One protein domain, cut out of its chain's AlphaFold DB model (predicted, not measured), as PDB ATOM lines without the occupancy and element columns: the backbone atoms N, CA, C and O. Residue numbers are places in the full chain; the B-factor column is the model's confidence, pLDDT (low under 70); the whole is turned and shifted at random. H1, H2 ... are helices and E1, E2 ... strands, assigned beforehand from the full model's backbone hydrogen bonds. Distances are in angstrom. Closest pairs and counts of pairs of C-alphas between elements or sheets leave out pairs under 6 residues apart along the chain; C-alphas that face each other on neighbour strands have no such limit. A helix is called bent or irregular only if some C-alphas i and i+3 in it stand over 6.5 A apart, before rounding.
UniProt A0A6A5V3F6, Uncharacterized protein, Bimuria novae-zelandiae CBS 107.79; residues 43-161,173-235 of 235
ATOM      1  N   LYS A  43     -30.731 -40.971  -0.712       48.62
ATOM      2  CA  LYS A  43     -29.474 -41.487  -0.083       48.62
ATOM      3  C   LYS A  43     -28.459 -42.069  -1.073       48.62
ATOM      4  O   LYS A  43     -28.250 -43.287  -1.109       48.62
ATOM      5  N   ARG A  44     -27.743 -41.220  -1.822       52.31
ATOM      6  CA  ARG A  44     -26.533 -41.664  -2.534       52.31
ATOM      7  C   ARG A  44     -25.353 -40.712  -2.387       52.31
ATOM      8  O   ARG A  44     -25.366 -39.577  -2.832       52.31
ATOM      9  N   CYS A  45     -24.329 -41.299  -1.788       51.50
ATOM     10  CA  CYS A  45     -22.932 -40.927  -1.731       51.50
ATOM     11  C   CYS A  45     -22.296 -40.772  -3.123       51.50
ATOM     12  O   CYS A  45     -22.394 -41.686  -3.941       51.50
ATOM     13  N   LEU A  46     -21.554 -39.692  -3.352       56.50
ATOM     14  CA  LEU A  46     -20.768 -39.475  -4.559       56.50
ATOM     15  C   LEU A  46     -19.262 -39.500  -4.259       56.50
ATOM     16  O   LEU A  46     -18.792 -38.623  -3.534       56.50
ATOM     17  N   PRO A  47     -18.482 -40.408  -4.867       53.56
ATOM     18  CA  PRO A  47     -17.028 -40.338  -4.807       53.56
ATOM     19  C   PRO A  47     -16.492 -39.189  -5.681       53.56
ATOM     20  O   PRO A  47     -16.687 -39.191  -6.894       53.56
ATOM     21  N   ILE A  48     -15.790 -38.232  -5.072       56.88
ATOM     22  CA  ILE A  48     -15.054 -37.150  -5.742       56.88
ATOM     23  C   ILE A  48     -13.578 -37.223  -5.360       56.88
ATOM     24  O   ILE A  48     -13.246 -37.553  -4.222       56.88
ATOM     25  N   THR A  49     -12.701 -36.858  -6.293       53.88
ATOM     26  CA  THR A  49     -11.297 -36.549  -6.018       53.88
ATOM     27  C   THR A  49     -11.087 -35.037  -5.942       53.88
ATOM     28  O   THR A  49     -11.543 -34.278  -6.800       53.88
ATOM     29  N   GLY A  50     -10.392 -34.581  -4.909       56.53
ATOM     30  CA  GLY A  50     -10.079 -33.171  -4.725       56.53
ATOM     31  C   GLY A  50      -8.930 -32.976  -3.755       56.53
ATOM     32  O   GLY A  50      -8.309 -33.941  -3.314       56.53
ATOM     33  N   ALA A  51      -8.628 -31.726  -3.438       55.44
ATOM     34  CA  ALA A  51      -7.529 -31.404  -2.547       55.44
ATOM     35  C   ALA A  51      -7.915 -30.395  -1.478       55.44
ATOM     36  O   ALA A  51      -8.604 -29.413  -1.757       55.44
ATOM     37  N   PHE A  52      -7.458 -30.671  -0.255       52.88
ATOM     38  CA  PHE A  52      -7.962 -30.044   0.960       52.88
ATOM     39  C   PHE A  52      -7.060 -28.946   1.525       52.88
ATOM     40  O   PHE A  52      -5.834 -29.044   1.504       52.88
ATOM     41  N   ILE A  53      -7.697 -27.946   2.136       57.53
ATOM     42  CA  ILE A  53      -7.086 -26.902   2.959       57.53
ATOM     43  C   ILE A  53      -7.841 -26.854   4.293       57.53
ATOM     44  O   ILE A  53      -9.074 -26.811   4.317       57.53
ATOM     45  N   ASP A  54      -7.100 -26.895   5.403       53.09
ATOM     46  CA  ASP A  54      -7.646 -26.810   6.764       53.09
ATOM     47  C   ASP A  54      -8.215 -25.406   7.030       53.09
ATOM     48  O   ASP A  54      -7.578 -24.396   6.720       53.09
ATOM     49  N   THR A  55      -9.434 -25.343   7.574       49.28
ATOM     50  CA  THR A  55     -10.178 -24.094   7.801       49.28
ATOM     51  C   THR A  55     -10.414 -23.797   9.276       49.28
ATOM     52  O   THR A  55     -11.215 -22.915   9.597       49.28
ATOM     53  N   SER A  56      -9.744 -24.512  10.184       46.53
ATOM     54  CA  SER A  56      -9.819 -24.280  11.634       46.53
ATOM     55  C   SER A  56      -9.537 -22.822  12.049       46.53
ATOM     56  O   SER A  56     -10.011 -22.389  13.096       46.53
ATOM     57  N   ASP A  57      -8.897 -22.029  11.184       45.34
ATOM     58  CA  ASP A  57      -8.527 -20.627  11.424       45.34
ATOM     59  C   ASP A  57      -9.499 -19.568  10.851       45.34
ATOM     60  O   ASP A  57      -9.292 -18.363  11.006       45.34
ATOM     61  N   VAL A  58     -10.582 -19.986  10.190       49.94
ATOM     62  CA  VAL A  58     -11.465 -19.121   9.386       49.94
ATOM     63  C   VAL A  58     -12.670 -18.628  10.208       49.94
ATOM     64  O   VAL A  58     -13.800 -19.043   9.971       49.94
ATOM     65  N   VAL A  59     -12.470 -17.799  11.248       47.97
ATOM     66  CA  VAL A  59     -13.567 -17.561  12.231       47.97
ATOM     67  C   VAL A  59     -13.702 -16.132  12.778       47.97
ATOM     68  O   VAL A  59     -14.060 -15.929  13.937       47.97
ATOM     69  N   LYS A  60     -13.475 -15.094  11.967       50.53
ATOM     70  CA  LYS A  60     -13.922 -13.734  12.337       50.53
ATOM     71  C   LYS A  60     -15.047 -13.279  11.425       50.53
ATOM     72  O   LYS A  60     -14.786 -12.787  10.338       50.53
ATOM     73  N   ARG A  61     -16.283 -13.463  11.895       51.25
ATOM     74  CA  ARG A  61     -17.506 -12.997  11.233       51.25
ATOM     75  C   ARG A  61     -17.748 -11.522  11.550       51.25
ATOM     76  O   ARG A  61     -17.475 -11.078  12.665       51.25
ATOM     77  N   PHE A  62     -18.287 -10.779  10.589       51.78
ATOM     78  CA  PHE A  62     -18.607  -9.361  10.741       51.78
ATOM     79  C   PHE A  62     -20.122  -9.165  10.657       51.78
ATOM     80  O   PHE A  62     -20.749  -9.657   9.726       51.78
ATOM     81  N   SER A  63     -20.700  -8.440  11.616       46.75
ATOM     82  CA  SER A  63     -22.093  -7.990  11.581       46.75
ATOM     83  C   SER A  63     -22.194  -6.527  12.030       46.75
ATOM     84  O   SER A  63     -21.415  -6.065  12.868       46.75
ATOM     85  N   GLY A  64     -23.152  -5.794  11.458       46.34
ATOM     86  CA  GLY A  64     -23.585  -4.478  11.938       46.34
ATOM     87  C   GLY A  64     -23.129  -3.252  11.128       46.34
ATOM     88  O   GLY A  64     -21.989  -3.181  10.655       46.34
ATOM     89  N   ASP A  65     -24.022  -2.253  11.135       51.72
ATOM     90  CA  ASP A  65     -24.037  -0.932  10.471       51.72
ATOM     91  C   ASP A  65     -24.521  -0.916   9.007       51.72
ATOM     92  O   ASP A  65     -24.797  -1.962   8.423       51.72
ATOM     93  N   SER A  66     -24.658   0.289   8.424       72.31
ATOM     94  CA  SER A  66     -25.034   0.484   7.016       72.31
ATOM     95  C   SER A  66     -24.152  -0.345   6.076       72.31
ATOM     96  O   SER A  66     -22.985  -0.617   6.375       72.31
ATOM     97  N   LEU A  67     -24.700  -0.734   4.923       75.69
ATOM     98  CA  LEU A  67     -24.045  -1.565   3.909       75.69
ATOM     99  C   LEU A  67     -22.581  -1.175   3.658       75.69
ATOM    100  O   LEU A  67     -21.665  -1.996   3.746       75.69
ATOM    101  N   ARG A  68     -22.349   0.119   3.439       79.56
ATOM    102  CA  ARG A  68     -21.018   0.683   3.231       79.56
ATOM    103  C   ARG A  68     -20.076   0.476   4.416       79.56
ATOM    104  O   ARG A  68     -18.916   0.121   4.220       79.56
ATOM    105  N   LEU A  69     -20.542   0.698   5.644       80.00
ATOM    106  CA  LEU A  69     -19.726   0.495   6.843       80.00
ATOM    107  C   LEU A  69     -19.348  -0.978   7.007       80.00
ATOM    108  O   LEU A  69     -18.204  -1.272   7.355       80.00
ATOM    109  N   SER A  70     -20.267  -1.893   6.689       78.31
ATOM    110  CA  SER A  70     -19.985  -3.331   6.653       78.31
ATOM    111  C   SER A  70     -18.882  -3.655   5.644       78.31
ATOM    112  O   SER A  70     -17.887  -4.285   6.006       78.31
ATOM    113  N   LEU A  71     -18.974  -3.142   4.415       81.94
ATOM    114  CA  LEU A  71     -17.932  -3.345   3.405       81.94
ATOM    115  C   LEU A  71     -16.583  -2.735   3.810       81.94
ATOM    116  O   LEU A  71     -15.557  -3.396   3.680       81.94
ATOM    117  N   LEU A  72     -16.557  -1.528   4.380       85.06
ATOM    118  CA  LEU A  72     -15.321  -0.906   4.872       85.06
ATOM    119  C   LEU A  72     -14.683  -1.704   6.020       85.06
ATOM    120  O   LEU A  72     -13.458  -1.825   6.084       85.06
ATOM    121  N   LYS A  73     -15.487  -2.273   6.928       82.88
ATOM    122  CA  LYS A  73     -14.992  -3.187   7.972       82.88
ATOM    123  C   LYS A  73     -14.363  -4.432   7.349       82.88
ATOM    124  O   LYS A  73     -13.270  -4.819   7.763       82.88
ATOM    125  N   ILE A  74     -15.009  -5.014   6.338       80.94
ATOM    126  CA  ILE A  74     -14.485  -6.181   5.626       80.94
ATOM    127  C   ILE A  74     -13.199  -5.823   4.868       80.94
ATOM    128  O   ILE A  74     -12.226  -6.560   4.976       80.94
ATOM    129  N   ALA A  75     -13.128  -4.678   4.183       86.00
ATOM    130  CA  ALA A  75     -11.917  -4.224   3.494       86.00
ATOM    131  C   ALA A  75     -10.736  -4.051   4.467       86.00
ATOM    132  O   ALA A  75      -9.622  -4.502   4.197       86.00
ATOM    133  N   ARG A  76     -10.975  -3.482   5.657       85.12
ATOM    134  CA  ARG A  76      -9.962  -3.407   6.726       85.12
ATOM    135  C   ARG A  76      -9.538  -4.790   7.211       85.12
ATOM    136  O   ARG A  76      -8.346  -5.022   7.398       85.12
ATOM    137  N   ALA A  77     -10.485  -5.710   7.389       78.75
ATOM    138  CA  ALA A  77     -10.189  -7.094   7.752       78.75
ATOM    139  C   ALA A  77      -9.385  -7.816   6.661       78.75
ATOM    140  O   ALA A  77      -8.451  -8.549   6.967       78.75
ATOM    141  N   ALA A  78      -9.668  -7.519   5.394       80.12
ATOM    142  CA  ALA A  78      -8.898  -7.946   4.236       80.12
ATOM    143  C   ALA A  78      -7.540  -7.232   4.120       80.12
ATOM    144  O   ALA A  78      -6.878  -7.384   3.100       80.12
ATOM    145  N   LYS A  79      -7.114  -6.454   5.127       84.94
ATOM    146  CA  LYS A  79      -5.877  -5.656   5.153       84.94
ATOM    147  C   LYS A  79      -5.750  -4.678   3.977       84.94
ATOM    148  O   LYS A  79      -4.653  -4.449   3.478       84.94
ATOM    149  N   CYS A  80      -6.872  -4.086   3.573       87.75
ATOM    150  CA  CYS A  80      -6.976  -3.070   2.521       87.75
ATOM    151  C   CYS A  80      -7.564  -1.751   3.073       87.75
ATOM    152  O   CYS A  80      -8.613  -1.307   2.603       87.75
ATOM    153  N   PRO A  81      -6.977  -1.139   4.122       86.56
ATOM    154  CA  PRO A  81      -7.580   0.022   4.788       86.56
ATOM    155  C   PRO A  81      -7.605   1.291   3.923       86.56
ATOM    156  O   PRO A  81      -8.387   2.194   4.203       86.56
ATOM    157  N   ASP A  82      -6.750   1.362   2.908       90.88
ATOM    158  CA  ASP A  82      -6.564   2.476   1.979       90.88
ATOM    159  C   ASP A  82      -7.329   2.300   0.659       90.88
ATOM    160  O   ASP A  82      -7.266   3.174  -0.203       90.88
ATOM    161  N   LEU A  83      -8.052   1.182   0.502       91.50
ATOM    162  CA  LEU A  83      -8.821   0.858  -0.702       91.50
ATOM    163  C   LEU A  83      -7.947   0.889  -1.973       91.50
ATOM    164  O   LEU A  83      -8.334   1.428  -3.016       91.50
ATOM    165  N   SER A  84      -6.728   0.347  -1.874       90.44
ATOM    166  CA  SER A  84      -5.748   0.371  -2.960       90.44
ATOM    167  C   SER A  84      -4.946  -0.935  -3.088       90.44
ATOM    168  O   SER A  84      -4.955  -1.804  -2.214       90.44
ATOM    169  N   GLY A  85      -4.268  -1.102  -4.229       87.88
ATOM    170  CA  GLY A  85      -3.398  -2.250  -4.507       87.88
ATOM    171  C   GLY A  85      -4.109  -3.534  -4.957       87.88
ATOM    172  O   GLY A  85      -5.330  -3.599  -5.101       87.88
ATOM    173  N   ASP A  86      -3.317  -4.581  -5.207       83.62
ATOM    174  CA  ASP A  86      -3.802  -5.866  -5.740       83.62
ATOM    175  C   ASP A  86      -4.715  -6.617  -4.773       83.62
ATOM    176  O   ASP A  86      -5.688  -7.257  -5.184       83.62
ATOM    177  N   ARG A  87      -4.430  -6.518  -3.471       82.62
ATOM    178  CA  ARG A  87      -5.245  -7.156  -2.433       82.62
ATOM    179  C   ARG A  87      -6.651  -6.562  -2.402       82.62
ATOM    180  O   ARG A  87      -7.622  -7.309  -2.329       82.62
ATOM    181  N   TYR A  88      -6.759  -5.245  -2.557       86.19
ATOM    182  CA  TYR A  88      -8.043  -4.562  -2.631       86.19
ATOM    183  C   TYR A  88      -8.807  -4.888  -3.921       86.19
ATOM    184  O   TYR A  88      -9.995  -5.189  -3.862       86.19
ATOM    185  N   ARG A  89      -8.125  -4.940  -5.074       82.75
ATOM    186  CA  ARG A  89      -8.740  -5.412  -6.331       82.75
ATOM    187  C   ARG A  89      -9.312  -6.824  -6.194       82.75
ATOM    188  O   ARG A  89     -10.435  -7.079  -6.619       82.75
ATOM    189  N   SER A  90      -8.557  -7.716  -5.553       79.12
ATOM    190  CA  SER A  90      -8.998  -9.086  -5.270       79.12
ATOM    191  C   SER A  90     -10.216  -9.101  -4.345       79.12
ATOM    192  O   SER A  90     -11.145  -9.864  -4.575       79.12
ATOM    193  N   TYR A  91     -10.238  -8.233  -3.328       82.88
ATOM    194  CA  TYR A  91     -11.397  -8.034  -2.459       82.88
ATOM    195  C   TYR A  91     -12.635  -7.582  -3.253       82.88
ATOM    196  O   TYR A  91     -13.670  -8.235  -3.149       82.88
ATOM    197  N   CYS A  92     -12.537  -6.548  -4.096       81.44
ATOM    198  CA  CYS A  92     -13.668  -6.085  -4.911       81.44
ATOM    199  C   CYS A  92     -14.174  -7.173  -5.870       81.44
ATOM    200  O   CYS A  92     -15.378  -7.350  -6.016       81.44
ATOM    201  N   ALA A  93     -13.269  -7.953  -6.469       77.31
ATOM    202  CA  ALA A  93     -13.642  -9.097  -7.298       77.31
ATOM    203  C   ALA A  93     -14.324 -10.216  -6.488       77.31
ATOM    204  O   ALA A  93     -15.282 -10.829  -6.955       77.31
ATOM    205  N   ALA A  94     -13.871 -10.468  -5.256       75.00
ATOM    206  CA  ALA A  94     -14.433 -11.489  -4.374       75.00
ATOM    207  C   ALA A  94     -15.861 -11.164  -3.922       75.00
ATOM    208  O   ALA A  94     -16.693 -12.066  -3.849       75.00
ATOM    209  N   ILE A  95     -16.157  -9.883  -3.680       74.19
ATOM    210  CA  ILE A  95     -17.522  -9.383  -3.447       74.19
ATOM    211  C   ILE A  95     -18.442  -9.743  -4.629       74.19
ATOM    212  O   ILE A  95     -19.648  -9.888  -4.455       74.19
ATOM    213  N   PHE A  96     -17.875  -9.959  -5.820       69.00
ATOM    214  CA  PHE A  96     -18.631 -10.078  -7.055       69.00
ATOM    215  C   PHE A  96     -18.881 -11.482  -7.595       69.00
ATOM    216  O   PHE A  96     -19.818 -11.681  -8.368       69.00
ATOM    217  N   LEU A  97     -18.071 -12.470  -7.203       61.56
ATOM    218  CA  LEU A  97     -18.287 -13.848  -7.644       61.56
ATOM    219  C   LEU A  97     -19.716 -14.257  -7.290       61.56
ATOM    220  O   LEU A  97     -20.131 -14.124  -6.149       61.56
ATOM    221  N   THR A  98     -20.498 -14.608  -8.302       52.88
ATOM    222  CA  THR A  98     -21.961 -14.474  -8.364       52.88
ATOM    223  C   THR A  98     -22.741 -15.268  -7.319       52.88
ATOM    224  O   THR A  98     -22.291 -16.320  -6.888       52.88
ATOM    225  N   ASN A  99     -23.951 -14.804  -6.974       47.22
ATOM    226  CA  ASN A  99     -25.014 -15.632  -6.396       47.22
ATOM    227  C   ASN A  99     -26.000 -16.037  -7.517       47.22
ATOM    228  O   ASN A  99     -26.915 -15.272  -7.839       47.22
ATOM    229  N   PRO A 100     -25.834 -17.207  -8.161       43.78
ATOM    230  CA  PRO A 100     -26.699 -17.632  -9.264       43.78
ATOM    231  C   PRO A 100     -28.129 -17.984  -8.820       43.78
ATOM    232  O   PRO A 100     -29.022 -18.086  -9.666       43.78
ATOM    233  N   SER A 101     -28.386 -18.126  -7.512       41.72
ATOM    234  CA  SER A 101     -29.668 -18.619  -6.981       41.72
ATOM    235  C   SER A 101     -30.885 -17.762  -7.359       41.72
ATOM    236  O   SER A 101     -32.000 -18.279  -7.400       41.72
ATOM    237  N   LYS A 102     -30.689 -16.485  -7.717       47.72
ATOM    238  CA  LYS A 102     -31.775 -15.567  -8.109       47.72
ATOM    239  C   LYS A 102     -31.905 -15.322  -9.614       47.72
ATOM    240  O   LYS A 102     -32.725 -14.500 -10.017       47.72
ATOM    241  N   GLY A 103     -31.108 -15.990 -10.457       41.75
ATOM    242  CA  GLY A 103     -31.168 -15.822 -11.920       41.75
ATOM    243  C   GLY A 103     -30.844 -14.404 -12.410       41.75
ATOM    244  O   GLY A 103     -31.079 -14.081 -13.572       41.75
ATOM    245  N   ARG A 104     -30.316 -13.548 -11.527       45.16
ATOM    246  CA  ARG A 104     -29.849 -12.202 -11.843       45.16
ATOM    247  C   ARG A 104     -28.332 -12.221 -11.791       45.16
ATOM    248  O   ARG A 104     -27.741 -12.250 -10.718       45.16
ATOM    249  N   VAL A 105     -27.711 -12.211 -12.963       46.50
ATOM    250  CA  VAL A 105     -26.303 -11.842 -13.070       46.50
ATOM    251  C   VAL A 105     -26.270 -10.335 -12.878       46.50
ATOM    252  O   VAL A 105     -26.600  -9.575 -13.787       46.50
ATOM    253  N   TYR A 106     -25.944  -9.892 -11.669       51.28
ATOM    254  CA  TYR A 106     -25.497  -8.520 -11.517       51.28
ATOM    255  C   TYR A 106     -24.206  -8.430 -12.342       51.28
ATOM    256  O   TYR A 106     -23.310  -9.243 -12.162       51.28
ATOM    257  N   ASN A 107     -24.129  -7.510 -13.301       50.97
ATOM    258  CA  ASN A 107     -22.880  -7.162 -13.991       50.97
ATOM    259  C   ASN A 107     -22.273  -5.928 -13.313       50.97
ATOM    260  O   ASN A 107     -21.875  -4.974 -13.976       50.97
ATOM    261  N   LEU A 108     -22.306  -5.886 -11.983       58.19
ATOM    262  CA  LEU A 108     -21.664  -4.818 -11.232       58.19
ATOM    263  C   LEU A 108     -20.167  -5.117 -11.273       58.19
ATOM    264  O   LEU A 108     -19.666  -6.034 -10.641       58.19
ATOM    265  N   LEU A 109     -19.452  -4.389 -12.114       67.44
ATOM    266  CA  LEU A 109     -18.024  -4.605 -12.252       67.44
ATOM    267  C   LEU A 109     -17.317  -4.247 -10.919       67.44
ATOM    268  O   LEU A 109     -17.862  -3.450 -10.146       67.44
ATOM    269  N   PRO A 110     -16.130  -4.806 -10.612       74.06
ATOM    270  CA  PRO A 110     -15.347  -4.435  -9.426       74.06
ATOM    271  C   PRO A 110     -15.188  -2.917  -9.234       74.06
ATOM    272  O   PRO A 110     -15.096  -2.442  -8.104       74.06
ATOM    273  N   GLU A 111     -15.211  -2.164 -10.331       79.94
ATOM    274  CA  GLU A 111     -15.199  -0.706 -10.403       79.94
ATOM    275  C   GLU A 111     -16.398  -0.066  -9.693       79.94
ATOM    276  O   GLU A 111     -16.240   0.983  -9.084       79.94
ATOM    277  N   VAL A 112     -17.576  -0.698  -9.700       77.44
ATOM    278  CA  VAL A 112     -18.765  -0.168  -9.012       77.44
ATOM    279  C   VAL A 112     -18.626  -0.300  -7.499       77.44
ATOM    280  O   VAL A 112     -19.003   0.602  -6.755       77.44
ATOM    281  N   VAL A 113     -18.045  -1.405  -7.023       78.81
ATOM    282  CA  VAL A 113     -17.717  -1.571  -5.597       78.81
ATOM    283  C   VAL A 113     -16.619  -0.587  -5.193       78.81
ATOM    284  O   VAL A 113     -16.690  -0.010  -4.109       78.81
ATOM    285  N   ASP A 114     -15.628  -0.375  -6.063       86.12
ATOM    286  CA  ASP A 114     -14.572   0.618  -5.855       86.12
ATOM    287  C   ASP A 114     -15.137   2.035  -5.720       86.12
ATOM    288  O   ASP A 114     -14.898   2.716  -4.719       86.12
ATOM    289  N   GLU A 115     -15.955   2.446  -6.686       85.00
ATOM    290  CA  GLU A 115     -16.650   3.729  -6.699       85.00
ATOM    291  C   GLU A 115     -17.518   3.886  -5.447       85.00
ATOM    292  O   GLU A 115     -17.348   4.843  -4.692       85.00
ATOM    293  N   TYR A 116     -18.363   2.899  -5.135       82.94
ATOM    294  CA  TYR A 116     -19.215   2.932  -3.946       82.94
ATOM    295  C   TYR A 116     -18.418   3.033  -2.642       82.94
ATOM    296  O   TYR A 116     -18.871   3.672  -1.698       82.94
ATOM    297  N   LEU A 117     -17.232   2.428  -2.548       85.62
ATOM    298  CA  LEU A 117     -16.404   2.496  -1.343       85.62
ATOM    299  C   LEU A 117     -15.603   3.793  -1.221       85.62
ATOM    300  O   LEU A 117     -15.325   4.216  -0.091       85.62
ATOM    301  N   LYS A 118     -15.251   4.433  -2.340       88.44
ATOM    302  CA  LYS A 118     -14.418   5.645  -2.377       88.44
ATOM    303  C   LYS A 118     -15.208   6.951  -2.429       88.44
ATOM    304  O   LYS A 118     -14.741   7.937  -1.866       88.44
ATOM    305  N   THR A 119     -16.395   6.972  -3.028       85.44
ATOM    306  CA  THR A 119     -17.219   8.188  -3.159       85.44
ATOM    307  C   THR A 119     -17.737   8.636  -1.797       85.44
ATOM    308  O   THR A 119     -18.376   7.818  -1.149       85.44
ATOM    309  N   PRO A 120     -17.492   9.856  -1.295       82.25
ATOM    310  CA  PRO A 120     -18.015  10.303   0.002       82.25
ATOM    311  C   PRO A 120     -19.533  10.107   0.123       82.25
ATOM    312  O   PRO A 120     -20.250  10.244  -0.861       82.25
ATOM    313  N   THR A 121     -20.042   9.800   1.321       74.81
ATOM    314  CA  THR A 121     -21.477   9.505   1.522       74.81
ATOM    315  C   THR A 121     -22.393  10.636   1.039       74.81
ATOM    316  O   THR A 121     -23.480  10.373   0.541       74.81
ATOM    317  N   GLU A 122     -21.941  11.882   1.172       76.69
ATOM    318  CA  GLU A 122     -22.655  13.097   0.751       76.69
ATOM    319  C   GLU A 122     -22.747  13.230  -0.782       76.69
ATOM    320  O   GLU A 122     -23.687  13.838  -1.289       76.69
ATOM    321  N   ASP A 123     -21.813  12.605  -1.507       73.38
ATOM    322  CA  ASP A 123     -21.651  12.695  -2.962       73.38
ATOM    323  C   ASP A 123     -22.218  11.477  -3.710       73.38
ATOM    324  O   ASP A 123     -22.181  11.434  -4.938       73.38
ATOM    325  N   LEU A 124     -22.747  10.473  -2.997       67.06
ATOM    326  CA  LEU A 124     -23.271   9.245  -3.610       67.06
ATOM    327  C   LEU A 124     -24.502   9.477  -4.510       67.06
ATOM    328  O   LEU A 124     -24.815   8.609  -5.321       67.06
ATOM    329  N   GLY A 125     -25.168  10.635  -4.422       65.12
ATOM    330  CA  GLY A 125     -26.313  10.992  -5.270       65.12
ATOM    331  C   GLY A 125     -27.417   9.920  -5.325       65.12
ATOM    332  O   GLY A 125     -27.517   9.068  -4.449       65.12
ATOM    333  N   GLU A 126     -28.238   9.952  -6.380       55.84
ATOM    334  CA  GLU A 126     -29.055   8.803  -6.812       55.84
ATOM    335  C   GLU A 126     -28.238   7.900  -7.762       55.84
ATOM    336  O   GLU A 126     -28.717   7.517  -8.832       55.84
ATOM    337  N   LEU A 127     -26.987   7.537  -7.421       55.03
ATOM    338  CA  LEU A 127     -26.487   6.239  -7.908       55.03
ATOM    339  C   LEU A 127     -27.588   5.225  -7.598       55.03
ATOM    340  O   LEU A 127     -28.220   5.371  -6.561       55.03
ATOM    341  N   ASP A 128     -27.873   4.289  -8.505       56.66
ATOM    342  CA  ASP A 128     -28.991   3.334  -8.449       56.66
ATOM    343  C   ASP A 128     -28.921   2.430  -7.196       56.66
ATOM    344  O   ASP A 128     -28.595   1.238  -7.233       56.66
ATOM    345  N   ASP A 129     -29.168   3.062  -6.051       60.38
ATOM    346  CA  ASP A 129     -28.782   2.656  -4.706       60.38
ATOM    347  C   ASP A 129     -29.591   1.432  -4.324       60.38
ATOM    348  O   ASP A 129     -29.095   0.537  -3.656       60.38
ATOM    349  N   ALA A 130     -30.805   1.319  -4.863       63.88
ATOM    350  CA  ALA A 130     -31.658   0.160  -4.694       63.88
ATOM    351  C   ALA A 130     -31.063  -1.105  -5.333       63.88
ATOM    352  O   ALA A 130     -31.092  -2.165  -4.710       63.88
ATOM    353  N   HIS A 131     -30.513  -1.034  -6.552       63.88
ATOM    354  CA  HIS A 131     -29.969  -2.222  -7.218       63.88
ATOM    355  C   HIS A 131     -28.613  -2.645  -6.653       63.88
ATOM    356  O   HIS A 131     -28.391  -3.841  -6.448       63.88
ATOM    357  N   ILE A 132     -27.729  -1.682  -6.377       67.62
ATOM    358  CA  ILE A 132     -26.423  -1.941  -5.756       67.62
ATOM    359  C   ILE A 132     -26.623  -2.439  -4.326       67.62
ATOM    360  O   ILE A 132     -26.060  -3.472  -3.957       67.62
ATOM    361  N   SER A 133     -27.476  -1.769  -3.546       70.56
ATOM    362  CA  SER A 133     -27.737  -2.180  -2.170       70.56
ATOM    363  C   SER A 133     -28.365  -3.558  -2.109       70.56
ATOM    364  O   SER A 133     -27.870  -4.397  -1.369       70.56
ATOM    365  N   TYR A 134     -29.350  -3.858  -2.960       71.38
ATOM    366  CA  TYR A 134     -29.952  -5.189  -2.985       71.38
ATOM    367  C   TYR A 134     -28.942  -6.291  -3.336       71.38
ATOM    368  O   TYR A 134     -28.950  -7.350  -2.712       71.38
ATOM    369  N   ALA A 135     -28.069  -6.069  -4.325       69.38
ATOM    370  CA  ALA A 135     -27.070  -7.063  -4.724       69.38
ATOM    371  C   ALA A 135     -26.060  -7.348  -3.601       69.38
ATOM    372  O   ALA A 135     -25.723  -8.502  -3.334       69.38
ATOM    373  N   ILE A 136     -25.591  -6.300  -2.923       72.44
ATOM    374  CA  ILE A 136     -24.605  -6.432  -1.848       72.44
ATOM    375  C   ILE A 136     -25.269  -6.959  -0.567       72.44
ATOM    376  O   ILE A 136     -24.675  -7.786   0.117       72.44
ATOM    377  N   GLU A 137     -26.498  -6.550  -0.246       74.00
ATOM    378  CA  GLU A 137     -27.272  -7.102   0.874       74.00
ATOM    379  C   GLU A 137     -27.540  -8.596   0.690       74.00
ATOM    380  O   GLU A 137     -27.324  -9.376   1.616       74.00
ATOM    381  N   ASP A 138     -27.943  -9.020  -0.511       71.25
ATOM    382  CA  ASP A 138     -28.135 -10.434  -0.836       71.25
ATOM    383  C   ASP A 138     -26.843 -11.237  -0.631       71.25
ATOM    384  O   ASP A 138     -26.841 -12.286   0.020       71.25
ATOM    385  N   MET A 139     -25.718 -10.699  -1.105       72.62
ATOM    386  CA  MET A 139     -24.403 -11.290  -0.890       72.62
ATOM    387  C   MET A 139     -24.054 -11.378   0.606       72.62
ATOM    388  O   MET A 139     -23.658 -12.441   1.079       72.62
ATOM    389  N   LEU A 140     -24.204 -10.287   1.363       72.94
ATOM    390  CA  LEU A 140     -23.917 -10.261   2.803       72.94
ATOM    391  C   LEU A 140     -24.850 -11.178   3.603       72.94
ATOM    392  O   LEU A 140     -24.472 -11.636   4.676       72.94
ATOM    393  N   SER A 141     -26.050 -11.460   3.092       70.69
ATOM    394  CA  SER A 141     -27.012 -12.353   3.744       70.69
ATOM    395  C   SER A 141     -26.694 -13.840   3.572       70.69
ATOM    396  O   SER A 141     -27.176 -14.659   4.349       70.69
ATOM    397  N   THR A 142     -25.890 -14.196   2.566       70.38
ATOM    398  CA  THR A 142     -25.579 -15.591   2.207       70.38
ATOM    399  C   THR A 142     -24.115 -15.961   2.435       70.38
ATOM    400  O   THR A 142     -23.741 -17.126   2.273       70.38
ATOM    401  N   ARG A 143     -23.268 -14.993   2.807       77.62
ATOM    402  CA  ARG A 143     -21.816 -15.168   2.908       77.62
ATOM    403  C   ARG A 143     -21.249 -14.577   4.184       77.62
ATOM    404  O   ARG A 143     -21.606 -13.485   4.612       77.62
ATOM    405  N   CYS A 144     -20.249 -15.264   4.710       77.50
ATOM    406  CA  CYS A 144     -19.341 -14.750   5.718       77.50
ATOM    407  C   CYS A 144     -17.996 -14.409   5.084       77.50
ATOM    408  O   CYS A 144     -17.537 -15.108   4.188       77.50
ATOM    409  N   PHE A 145     -17.329 -13.382   5.608       77.31
ATOM    410  CA  PHE A 145     -15.963 -13.020   5.227       77.31
ATOM    411  C   PHE A 145     -14.993 -13.345   6.349       77.31
ATOM    412  O   PHE A 145     -15.345 -13.263   7.523       77.31
ATOM    413  N   CYS A 146     -13.770 -13.709   5.988       73.81
ATOM    414  CA  CYS A 146     -12.815 -14.302   6.913       73.81
ATOM    415  C   CYS A 146     -11.376 -14.227   6.383       73.81
ATOM    416  O   CYS A 146     -11.135 -13.923   5.215       73.81
ATOM    417  N   LEU A 147     -10.413 -14.515   7.260       71.69
ATOM    418  CA  LEU A 147      -9.009 -14.723   6.906       71.69
ATOM    419  C   LEU A 147      -8.642 -16.186   7.156       71.69
ATOM    420  O   LEU A 147      -9.104 -16.766   8.136       71.69
ATOM    421  N   THR A 148      -7.801 -16.762   6.304       72.19
ATOM    422  CA  THR A 148      -7.163 -18.058   6.566       72.19
ATOM    423  C   THR A 148      -5.905 -17.883   7.426       72.19
ATOM    424  O   THR A 148      -5.365 -16.778   7.531       72.19
ATOM    425  N   ALA A 149      -5.381 -18.979   7.984       61.97
ATOM    426  CA  ALA A 149      -4.105 -18.995   8.716       61.97
ATOM    427  C   ALA A 149      -2.932 -18.420   7.904       61.97
ATOM    428  O   ALA A 149      -2.028 -17.790   8.447       61.97
ATOM    429  N   GLY A 150      -2.968 -18.613   6.583       70.44
ATOM    430  CA  GLY A 150      -1.986 -18.087   5.637       70.44
ATOM    431  C   GLY A 150      -2.211 -16.626   5.244       70.44
ATOM    432  O   GLY A 150      -1.695 -16.206   4.214       70.44
ATOM    433  N   ASP A 151      -3.011 -15.873   6.006       74.88
ATOM    434  CA  ASP A 151      -3.378 -14.478   5.735       74.88
ATOM    435  C   ASP A 151      -4.078 -14.257   4.382       74.88
ATOM    436  O   ASP A 151      -3.976 -13.189   3.773       74.88
ATOM    437  N   ARG A 152      -4.815 -15.260   3.897       78.25
ATOM    438  CA  ARG A 152      -5.605 -15.123   2.668       78.25
ATOM    439  C   ARG A 152      -6.994 -14.642   3.027       78.25
ATOM    440  O   ARG A 152      -7.634 -15.202   3.913       78.25
ATOM    441  N   PHE A 153      -7.460 -13.608   2.340       80.25
ATOM    442  CA  PHE A 153      -8.845 -13.176   2.462       80.25
ATOM    443  C   PHE A 153      -9.776 -14.189   1.796       80.25
ATOM    444  O   PHE A 153      -9.424 -14.758   0.765       80.25
ATOM    445  N   ALA A 154     -10.939 -14.432   2.388       79.88
ATOM    446  CA  ALA A 154     -11.900 -15.395   1.880       79.88
ATOM    447  C   ALA A 154     -13.338 -14.959   2.160       79.88
ATOM    448  O   ALA A 154     -13.599 -14.259   3.145       79.88
ATOM    449  N   TRP A 155     -14.263 -15.431   1.326       83.25
ATOM    450  CA  TRP A 155     -15.669 -15.539   1.691       83.25
ATOM    451  C   TRP A 155     -16.114 -16.994   1.635       83.25
ATOM    452  O   TRP A 155     -15.645 -17.765   0.801       83.25
ATOM    453  N   VAL A 156     -17.011 -17.360   2.540       81.25
ATOM    454  CA  VAL A 156     -17.543 -18.715   2.706       81.25
ATOM    455  C   VAL A 156     -19.066 -18.667   2.862       81.25
ATOM    456  O   VAL A 156     -19.586 -17.626   3.272       81.25
ATOM    457  N   PRO A 157     -19.796 -19.757   2.571       78.50
ATOM    458  CA  PRO A 157     -21.240 -19.809   2.765       78.50
ATOM    459  C   PRO A 157     -21.633 -19.543   4.221       78.50
ATOM    460  O   PRO A 157     -21.083 -20.143   5.153       78.50
ATOM    461  N   ASP A 158     -22.609 -18.661   4.402       75.00
ATOM    462  CA  ASP A 158     -23.282 -18.385   5.672       75.00
ATOM    463  C   ASP A 158     -24.800 -18.311   5.474       75.00
ATOM    464  O   ASP A 158     -25.476 -17.494   6.097       75.00
ATOM    465  N   ASP A 159     -25.342 -19.142   4.573       64.50
ATOM    466  CA  ASP A 159     -26.789 -19.229   4.377       64.50
ATOM    467  C   ASP A 159     -27.435 -19.703   5.678       64.50
ATOM    468  O   ASP A 159     -27.380 -20.866   6.077       64.50
ATOM    469  N   SER A 160     -27.989 -18.727   6.376       53.19
ATOM    470  CA  SER A 160     -28.705 -18.881   7.630       53.19
ATOM    471  C   SER A 160     -30.139 -18.404   7.543       53.19
ATOM    472  O   SER A 160     -30.940 -18.606   8.453       53.19
ATOM    473  N   THR A 161     -30.443 -17.753   6.428       43.97
ATOM    474  CA  THR A 161     -31.684 -17.065   6.122       43.97
ATOM    475  C   THR A 161     -32.758 -18.042   5.653       43.97
ATOM    476  O   THR A 161     -33.937 -17.724   5.764       43.97
ATOM    477  N   ASP A 173     -31.746 -30.201  12.193       50.28
ATOM    478  CA  ASP A 173     -30.416 -29.668  12.470       50.28
ATOM    479  C   ASP A 173     -30.143 -28.464  11.549       50.28
ATOM    480  O   ASP A 173     -29.392 -28.563  10.587       50.28
ATOM    481  N   ASP A 174     -30.802 -27.330  11.813       45.16
ATOM    482  CA  ASP A 174     -30.814 -26.068  11.053       45.16
ATOM    483  C   ASP A 174     -29.416 -25.417  10.939       45.16
ATOM    484  O   ASP A 174     -29.235 -24.364  10.329       45.16
ATOM    485  N   THR A 175     -28.397 -26.069  11.499       50.28
ATOM    486  CA  THR A 175     -26.964 -25.771  11.429       50.28
ATOM    487  C   THR A 175     -26.289 -26.260  10.138       50.28
ATOM    488  O   THR A 175     -25.123 -25.944   9.892       50.28
ATOM    489  N   TRP A 176     -26.992 -27.014   9.286       52.72
ATOM    490  CA  TRP A 176     -26.385 -27.772   8.183       52.72
ATOM    491  C   TRP A 176     -25.776 -26.951   7.032       52.72
ATOM    492  O   TRP A 176     -24.963 -27.493   6.286       52.72
ATOM    493  N   LYS A 177     -26.105 -25.659   6.882       61.09
ATOM    494  CA  LYS A 177     -25.603 -24.819   5.769       61.09
ATOM    495  C   LYS A 177     -24.551 -23.778   6.133       61.09
ATOM    496  O   LYS A 177     -24.010 -23.116   5.247       61.09
ATOM    497  N   ARG A 178     -24.251 -23.590   7.418       72.31
ATOM    498  CA  ARG A 178     -23.256 -22.591   7.819       72.31
ATOM    499  C   ARG A 178     -21.851 -23.162   7.727       72.31
ATOM    500  O   ARG A 178     -21.598 -24.292   8.128       72.31
ATOM    501  N   THR A 179     -20.903 -22.349   7.281       78.56
ATOM    502  CA  THR A 179     -19.490 -22.698   7.446       78.56
ATOM    503  C   THR A 179     -19.104 -22.620   8.922       78.56
ATOM    504  O   THR A 179     -19.320 -21.594   9.579       78.56
ATOM    505  N   GLU A 180     -18.514 -23.694   9.435       76.69
ATOM    506  CA  GLU A 180     -18.098 -23.839  10.832       76.69
ATOM    507  C   GLU A 180     -16.591 -24.123  10.954       76.69
ATOM    508  O   GLU A 180     -15.987 -24.674  10.026       76.69
ATOM    509  N   PRO A 181     -15.964 -23.780  12.096       75.81
ATOM    510  CA  PRO A 181     -14.586 -24.181  12.370       75.81
ATOM    511  C   PRO A 181     -14.414 -25.698  12.225       75.81
ATOM    512  O   PRO A 181     -15.247 -26.474  12.691       75.81
ATOM    513  N   GLY A 182     -13.329 -26.126  11.578       76.50
ATOM    514  CA  GLY A 182     -13.059 -27.544  11.312       76.50
ATOM    515  C   GLY A 182     -13.755 -28.108  10.070       76.50
ATOM    516  O   GLY A 182     -13.554 -29.276   9.738       76.50
ATOM    517  N   ASN A 183     -14.538 -27.301   9.344       83.69
ATOM    518  CA  ASN A 183     -14.857 -27.619   7.953       83.69
ATOM    519  C   ASN A 183     -13.558 -27.667   7.123       83.69
ATOM    520  O   ASN A 183     -12.479 -27.281   7.573       83.69
ATOM    521  N   LYS A 184     -13.636 -28.220   5.919       83.50
ATOM    522  CA  LYS A 184     -12.512 -28.312   4.992       83.50
ATOM    523  C   LYS A 184     -12.821 -27.507   3.748       83.50
ATOM    524  O   LYS A 184     -13.940 -27.561   3.252       83.50
ATOM    525  N   ILE A 185     -11.833 -26.803   3.219       82.88
ATOM    526  CA  ILE A 185     -11.918 -26.249   1.873       82.88
ATOM    527  C   ILE A 185     -11.372 -27.298   0.914       82.88
ATOM    528  O   ILE A 185     -10.311 -27.855   1.174       82.88
ATOM    529  N   CYS A 186     -12.076 -27.562  -0.180       83.50
ATOM    530  CA  CYS A 186     -11.662 -28.495  -1.211       83.50
ATOM    531  C   CYS A 186     -11.737 -27.850  -2.592       83.50
ATOM    532  O   CYS A 186     -12.739 -27.226  -2.930       83.50
ATOM    533  N   VAL A 187     -10.712 -28.053  -3.417       81.25
ATOM    534  CA  VAL A 187     -10.805 -27.831  -4.866       81.25
ATOM    535  C   VAL A 187     -11.036 -29.187  -5.520       81.25
ATOM    536  O   VAL A 187     -10.205 -30.085  -5.379       81.25
ATOM    537  N   PHE A 188     -12.182 -29.362  -6.180       81.50
ATOM    538  CA  PHE A 188     -12.454 -30.582  -6.941       81.50
ATOM    539  C   PHE A 188     -11.572 -30.630  -8.183       81.50
ATOM    540  O   PHE A 188     -11.339 -29.607  -8.827       81.50
ATOM    541  N   GLU A 189     -11.099 -31.820  -8.539       77.88
ATOM    542  CA  GLU A 189     -10.375 -32.007  -9.790       77.88
ATOM    543  C   GLU A 189     -11.254 -31.575 -10.978       77.88
ATOM    544  O   GLU A 189     -12.411 -31.975 -11.081       77.88
ATOM    545  N   GLY A 190     -10.727 -30.692 -11.834       74.31
ATOM    546  CA  GLY A 190     -11.465 -30.071 -12.945       74.31
ATOM    547  C   GLY A 190     -12.482 -28.988 -12.548       74.31
ATOM    548  O   GLY A 190     -13.085 -28.371 -13.425       74.31
ATOM    549  N   GLY A 191     -12.655 -28.713 -11.252       73.75
ATOM    550  CA  GLY A 191     -13.460 -27.602 -10.755       73.75
ATOM    551  C   GLY A 191     -12.757 -26.250 -10.916       73.75
ATOM    552  O   GLY A 191     -11.535 -26.147 -10.817       73.75
ATOM    553  N   SER A 192     -13.537 -25.191 -11.140       71.25
ATOM    554  CA  SER A 192     -13.035 -23.811 -11.241       71.25
ATOM    555  C   SER A 192     -13.138 -23.017  -9.936       71.25
ATOM    556  O   SER A 192     -12.667 -21.880  -9.884       71.25
ATOM    557  N   LEU A 193     -13.777 -23.588  -8.911       76.38
ATOM    558  CA  LEU A 193     -14.071 -22.948  -7.630       76.38
ATOM    559  C   LEU A 193     -13.669 -23.867  -6.461       76.38
ATOM    560  O   LEU A 193     -13.745 -25.093  -6.595       76.38
ATOM    561  N   PRO A 194     -13.260 -23.299  -5.316       82.81
ATOM    562  CA  PRO A 194     -13.163 -24.031  -4.067       82.81
ATOM    563  C   PRO A 194     -14.543 -24.188  -3.405       82.81
ATOM    564  O   PRO A 194     -15.458 -23.386  -3.601       82.81
ATOM    565  N   TYR A 195     -14.673 -25.226  -2.585       84.69
ATOM    566  CA  TYR A 195     -15.899 -25.596  -1.882       84.69
ATOM    567  C   TYR A 195     -15.628 -25.844  -0.405       84.69
ATOM    568  O   TYR A 195     -14.589 -26.385  -0.037       84.69
ATOM    569  N   VAL A 196     -16.588 -25.502   0.446       83.62
ATOM    570  CA  VAL A 196     -16.588 -25.863   1.863       83.62
ATOM    571  C   VAL A 196     -17.276 -27.217   2.033       83.62
ATOM    572  O   VAL A 196     -18.416 -27.413   1.608       83.62
ATOM    573  N   LEU A 197     -16.581 -28.145   2.682       84.94
ATOM    574  CA  LEU A 197     -17.033 -29.491   3.006       84.94
ATOM    575  C   LEU A 197     -17.025 -29.703   4.517       84.94
ATOM    576  O   LEU A 197     -16.084 -29.322   5.211       84.94
ATOM    577  N   ARG A 198     -18.042 -30.385   5.032       84.88
ATOM    578  CA  ARG A 198     -18.121 -30.780   6.440       84.88
ATOM    579  C   ARG A 198     -17.996 -32.287   6.557       84.88
ATOM    580  O   ARG A 198     -18.805 -33.006   5.985       84.88
ATOM    581  N   GLN A 199     -17.000 -32.763   7.299       86.50
ATOM    582  CA  GLN A 199     -16.850 -34.194   7.551       86.50
ATOM    583  C   GLN A 199     -17.965 -34.692   8.481       86.50
ATOM    584  O   GLN A 199     -18.278 -34.058   9.487       86.50
ATOM    585  N   ARG A 200     -18.559 -35.833   8.138       84.31
ATOM    586  CA  ARG A 200     -19.601 -36.525   8.900       84.31
ATOM    587  C   ARG A 200     -18.990 -37.632   9.760       84.31
ATOM    588  O   ARG A 200     -17.888 -38.113   9.497       84.31
ATOM    589  N   ALA A 201     -19.738 -38.086  10.765       84.75
ATOM    590  CA  ALA A 201     -19.311 -39.174  11.652       84.75
ATOM    591  C   ALA A 201     -19.114 -40.523  10.926       84.75
ATOM    592  O   ALA A 201     -18.342 -41.358  11.388       84.75
ATOM    593  N   ASP A 202     -19.788 -40.727   9.791       82.88
ATOM    594  CA  ASP A 202     -19.675 -41.918   8.936       82.88
ATOM    595  C   ASP A 202     -18.459 -41.877   7.983       82.88
ATOM    596  O   ASP A 202     -18.238 -42.819   7.223       82.88
ATOM    597  N   GLY A 203     -17.655 -40.808   8.030       85.12
ATOM    598  CA  GLY A 203     -16.480 -40.615   7.179       85.12
ATOM    599  C   GLY A 203     -16.777 -39.987   5.815       85.12
ATOM    600  O   GLY A 203     -15.832 -39.662   5.096       85.12
ATOM    601  N   ALA A 204     -18.048 -39.772   5.469       85.56
ATOM    602  CA  ALA A 204     -18.424 -38.998   4.295       85.56
ATOM    603  C   ALA A 204     -18.382 -37.487   4.583       85.56
ATOM    604  O   ALA A 204     -18.054 -37.044   5.685       85.56
ATOM    605  N   TYR A 205     -18.705 -36.678   3.582       84.69
ATOM    606  CA  TYR A 205     -18.716 -35.226   3.652       84.69
ATOM    607  C   TYR A 205     -20.071 -34.681   3.213       84.69
ATOM    608  O   TYR A 205     -20.696 -35.211   2.308       84.69
ATOM    609  N   THR A 206     -20.505 -33.591   3.827       81.38
ATOM    610  CA  THR A 206     -21.627 -32.785   3.346       81.38
ATOM    611  C   THR A 206     -21.069 -31.555   2.640       81.38
ATOM    612  O   THR A 206     -20.168 -30.891   3.164       81.38
ATOM    613  N   LEU A 207     -21.584 -31.260   1.445       81.06
ATOM    614  CA  LEU A 207     -21.260 -30.036   0.717       81.06
ATOM    615  C   LEU A 207     -21.990 -28.853   1.358       81.06
ATOM    616  O   LEU A 207     -23.215 -28.794   1.329       81.06
ATOM    617  N   ILE A 208     -21.233 -27.913   1.925       81.50
ATOM    618  CA  ILE A 208     -21.785 -26.704   2.552       81.50
ATOM    619  C   ILE A 208     -22.041 -25.626   1.495       81.50
ATOM    620  O   ILE A 208     -23.079 -24.971   1.512       81.50
ATOM    621  N   GLY A 209     -21.116 -25.470   0.545       78.44
ATOM    622  CA  GLY A 209     -21.288 -24.581  -0.602       78.44
ATOM    623  C   GLY A 209     -19.970 -24.123  -1.212       78.44
ATOM    624  O   GLY A 209     -18.889 -24.492  -0.759       78.44
ATOM    625  N   GLU A 210     -20.069 -23.324  -2.264       81.38
ATOM    626  CA  GLU A 210     -18.935 -22.665  -2.915       81.38
ATOM    627  C   GLU A 210     -18.298 -21.605  -2.010       81.38
ATOM    628  O   GLU A 210     -18.966 -20.974  -1.196       81.38
ATOM    629  N   CYS A 211     -16.998 -21.392  -2.157       81.50
ATOM    630  CA  CYS A 211     -16.298 -20.306  -1.490       81.50
ATOM    631  C   CYS A 211     -15.333 -19.611  -2.445       81.50
ATOM    632  O   CYS A 211     -15.122 -20.024  -3.585       81.50
ATOM    633  N   TRP A 212     -14.724 -18.537  -1.965       85.12
ATOM    634  CA  TRP A 212     -13.597 -17.906  -2.633       85.12
ATOM    635  C   TRP A 212     -12.507 -17.646  -1.621       85.12
ATOM    636  O   TRP A 212     -12.778 -17.151  -0.525       85.12
ATOM    637  N   ILE A 213     -11.266 -17.928  -2.003       81.44
ATOM    638  CA  ILE A 213     -10.093 -17.627  -1.193       81.44
ATOM    639  C   ILE A 213      -9.042 -17.005  -2.093       81.44
ATOM    640  O   ILE A 213      -8.730 -17.506  -3.177       81.44
ATOM    641  N   GLN A 214      -8.457 -15.924  -1.600       79.06
ATOM    642  CA  GLN A 214      -7.395 -15.217  -2.276       79.06
ATOM    643  C   GLN A 214      -6.205 -16.141  -2.549       79.06
ATOM    644  O   GLN A 214      -5.637 -16.756  -1.638       79.06
ATOM    645  N   GLY A 215      -5.772 -16.182  -3.805       77.06
ATOM    646  CA  GLY A 215      -4.600 -16.954  -4.187       77.06
ATOM    647  C   GLY A 215      -4.857 -18.465  -4.312       77.06
ATOM    648  O   GLY A 215      -3.897 -19.223  -4.206       77.06
ATOM    649  N   LEU A 216      -6.125 -18.900  -4.388       78.75
ATOM    650  CA  LEU A 216      -6.532 -20.287  -4.682       78.75
ATOM    651  C   LEU A 216      -7.316 -20.426  -5.988       78.75
ATOM    652  O   LEU A 216      -7.698 -21.531  -6.375       78.75
ATOM    653  N   MET A 217      -7.612 -19.311  -6.640       74.31
ATOM    654  CA  MET A 217      -8.393 -19.303  -7.868       74.31
ATOM    655  C   MET A 217      -7.453 -19.464  -9.058       74.31
ATOM    656  O   MET A 217      -6.239 -19.402  -8.911       74.31
ATOM    657  N   HIS A 218      -7.999 -19.681 -10.254       71.44
ATOM    658  CA  HIS A 218      -7.201 -19.668 -11.490       71.44
ATOM    659  C   HIS A 218      -6.004 -20.645 -11.498       71.44
ATOM    660  O   HIS A 218      -5.013 -20.404 -12.179       71.44
ATOM    661  N   GLY A 219      -6.103 -21.754 -10.758       71.69
ATOM    662  CA  GLY A 219      -5.054 -22.777 -10.671       71.69
ATOM    663  C   GLY A 219      -3.989 -22.529  -9.600       71.69
ATOM    664  O   GLY A 219      -3.239 -23.449  -9.299       71.69
ATOM    665  N   GLU A 220      -3.977 -21.361  -8.950       77.75
ATOM    666  CA  GLU A 220      -2.979 -20.987  -7.931       77.75
ATOM    667  C   GLU A 220      -2.951 -21.956  -6.736       77.75
ATOM    668  O   GLU A 220      -1.919 -22.135  -6.090       77.75
ATOM    669  N   ALA A 221      -4.077 -22.620  -6.446       75.38
ATOM    670  CA  ALA A 221      -4.162 -23.632  -5.396       75.38
ATOM    671  C   ALA A 221      -3.212 -24.821  -5.625       75.38
ATOM    672  O   ALA A 221      -2.699 -25.375  -4.655       75.38
ATOM    673  N   LEU A 222      -2.963 -25.193  -6.888       73.94
ATOM    674  CA  LEU A 222      -2.117 -26.335  -7.255       73.94
ATOM    675  C   LEU A 222      -0.633 -26.082  -6.960       73.94
ATOM    676  O   LEU A 222       0.122 -27.030  -6.756       73.94
ATOM    677  N   ASP A 223      -0.236 -24.812  -6.897       79.00
ATOM    678  CA  ASP A 223       1.138 -24.398  -6.615       79.00
ATOM    679  C   ASP A 223       1.419 -24.286  -5.106       79.00
ATOM    680  O   ASP A 223       2.546 -23.986  -4.693       79.00
ATOM    681  N   LEU A 224       0.414 -24.513  -4.249       71.75
ATOM    682  CA  LEU A 224       0.599 -24.423  -2.807       71.75
ATOM    683  C   LEU A 224       1.347 -25.632  -2.231       71.75
ATOM    684  O   LEU A 224       1.037 -26.784  -2.544       71.75
ATOM    685  N   PRO A 225       2.290 -25.404  -1.299       71.00
ATOM    686  CA  PRO A 225       2.953 -26.495  -0.606       71.00
ATOM    687  C   PRO A 225       1.947 -27.276   0.248       71.00
ATOM    688  O   PRO A 225       1.133 -26.694   0.964       71.00
ATOM    689  N   GLY A 226       2.036 -28.606   0.214       68.38
ATOM    690  CA  GLY A 226       1.187 -29.480   1.030       68.38
ATOM    691  C   GLY A 226      -0.191 -29.777   0.437       68.38
ATOM    692  O   GLY A 226      -1.014 -30.370   1.132       68.38
ATOM    693  N   PHE A 227      -0.433 -29.421  -0.828       68.38
ATOM    694  CA  PHE A 227      -1.629 -29.826  -1.560       68.38
ATOM    695  C   PHE A 227      -1.668 -31.356  -1.697       68.38
ATOM    696  O   PHE A 227      -0.765 -31.968  -2.272       68.38
ATOM    697  N   LYS A 228      -2.689 -31.986  -1.109       75.00
ATOM    698  CA  LYS A 228      -2.884 -33.439  -1.142       75.00
ATOM    699  C   LYS A 228      -4.156 -33.764  -1.887       75.00
ATOM    700  O   LYS A 228      -5.214 -33.267  -1.521       75.00
ATOM    701  N   THR A 229      -4.036 -34.634  -2.876       82.19
ATOM    702  CA  THR A 229      -5.177 -35.202  -3.582       82.19
ATOM    703  C   THR A 229      -5.748 -36.366  -2.779       82.19
ATOM    704  O   THR A 229      -5.020 -37.283  -2.400       82.19
ATOM    705  N   GLU A 230      -7.048 -36.330  -2.524       82.00
ATOM    706  CA  GLU A 230      -7.786 -37.335  -1.768       82.00
ATOM    707  C   GLU A 230      -9.110 -37.650  -2.469       82.00
ATOM    708  O   GLU A 230      -9.739 -36.770  -3.058       82.00
ATOM    709  N   THR A 231      -9.548 -38.907  -2.374       85.06
ATOM    710  CA  THR A 231     -10.891 -39.323  -2.787       85.06
ATOM    711  C   THR A 231     -11.796 -39.374  -1.566       85.06
ATOM    712  O   THR A 231     -11.462 -40.003  -0.562       85.06
ATOM    713  N   PHE A 232     -12.955 -38.737  -1.648       77.88
ATOM    714  CA  PHE A 232     -13.933 -38.675  -0.572       77.88
ATOM    715  C   PHE A 232     -15.346 -38.790  -1.118       77.88
ATOM    716  O   PHE A 232     -15.593 -38.663  -2.312       77.88
ATOM    717  N   VAL A 233     -16.281 -39.056  -0.218       80.31
ATOM    718  CA  VAL A 233     -17.686 -39.235  -0.553       80.31
ATOM    719  C   VAL A 233     -18.475 -38.008  -0.120       80.31
ATOM    720  O   VAL A 233     -18.391 -37.650   1.049       80.31
ATOM    721  N   ILE A 234     -19.254 -37.400  -1.016       75.62
ATOM    722  CA  ILE A 234     -20.237 -36.363  -0.669       75.62
ATOM    723  C   ILE A 234     -21.633 -36.982  -0.527       75.62
ATOM    724  O   ILE A 234     -22.019 -37.788  -1.370       75.62
ATOM    725  N   VAL A 235     -22.374 -36.606   0.519       68.88
ATOM    726  CA  VAL A 235     -23.772 -36.996   0.790       68.88
ATOM    727  C   VAL A 235     -24.649 -35.764   0.904       68.88
ATOM    728  O   VAL A 235     -24.217 -34.809   1.597       68.88
TER     729      VAL A 235
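This is residues 43 to 161 and 173 to 235 of the 235 residues of an uncharacterized protein of Bimuria novae-zelandiae CBS 107.79 (UniProt A0A6A5V3F6). Two lobes lie end to end: at one end the strands E6, E5, E4, E1 and E7 wrap into a small, nearly closed barrel, and at the other H1 to H4 form a cluster of crossed helices. The hairpin of E2 and E3 sits between the lobes. The printed part has 182 residues, with five named helices and seven named strands in the order E1 H1 H2 H3 H4 E2 E3 E4 E5 E6 H5 E7, a mixed class; the five-strand sheet, ordered E6 E5 E4 E1 E7, and the pair E2 E3 are antiparallel. It is compact, with a radius of gyration of the C-alphas of 17.2 A, yet elongated, spanning 55 by 35 by 27 A.

Begin with E4, residues 184 to 188, E5, residues 194 to 199, and E6, residues 205 to 210: they form a meander, each strand the antiparallel neighbour of the one before. Look for N 186 and O 195 at 2.8 A, and N 206 and O 198 at 2.8 A. Beyond E4 comes E1, residues 46 to 54, with N 53 and O 185 at 2.8 A; E1 bends by 72 degrees at residue 49. Next is E7, residues 229 to 234, with N 48 and O 232 at 2.8 A. This strongly twisted sheet is a folded sheet, bent back so that E6 and E5 face E1 and E7, with E4 as the hinge. Its edge strands come closest at the C-alphas of Tyr 205 and Ile 234, 4.7 A. H5, residues 220 to 223, only grazes the sheet with residues 221 to 222. Move on to E3, residues 153 to 157, whose Pro 157 has its C-alpha 5.8 A from that of Gly 209 in E6. E3 and E2, residues 143 to 147, form a hairpin, with N 144 and O 156 at 2.8 A. H1, residues 67 to 77, comes closest to E2 at the C-alphas of Ile 74 and Phe 145, 7.0 A. H2, residues 85 to 96, touches H3, residues 110 to 118, closest at the C-alphas of Cys 92 and Pro 110, 5.1 A. H1 and H3 touch, about perpendicular at 82 degrees, with the C-alphas of Arg 68 and Leu 117 closest at 6.7 A. H4, residues 129 to 142, only just touches H1, with 3 pairs of C-alphas within 8 A, using residues 133 to 137 alone; the closest are those of Leu 67 and Glu 137, 7.1 A. Every O i to N i+4 pair is within hydrogen-bond range in H1, H3 and H4; in H2 it is 7 of 8, and H5 is too short for one.

Find C-alpha 46 at (-20.768, -39.475, -4.559), where E1 begins its 21.5 A. H4 runs 19.8 A and ends at C-alpha 142, (-25.579, -15.591, 2.207). E7 ends at C-alpha 234, (-20.237, -36.363, -0.669).

The C-alphas farthest apart are those of Asp 123 and Asp 202, 55.9 A. Residues 162 to 172 are not printed, and C-alphas 161 and 173 stand 14.2 A apart across the cut. The links E1 to H1 and H2 to H3 are long. Mean pLDDT of the printed part is 71.4; 59 residues are under 70, among them 43 to 65 and 96 to 109.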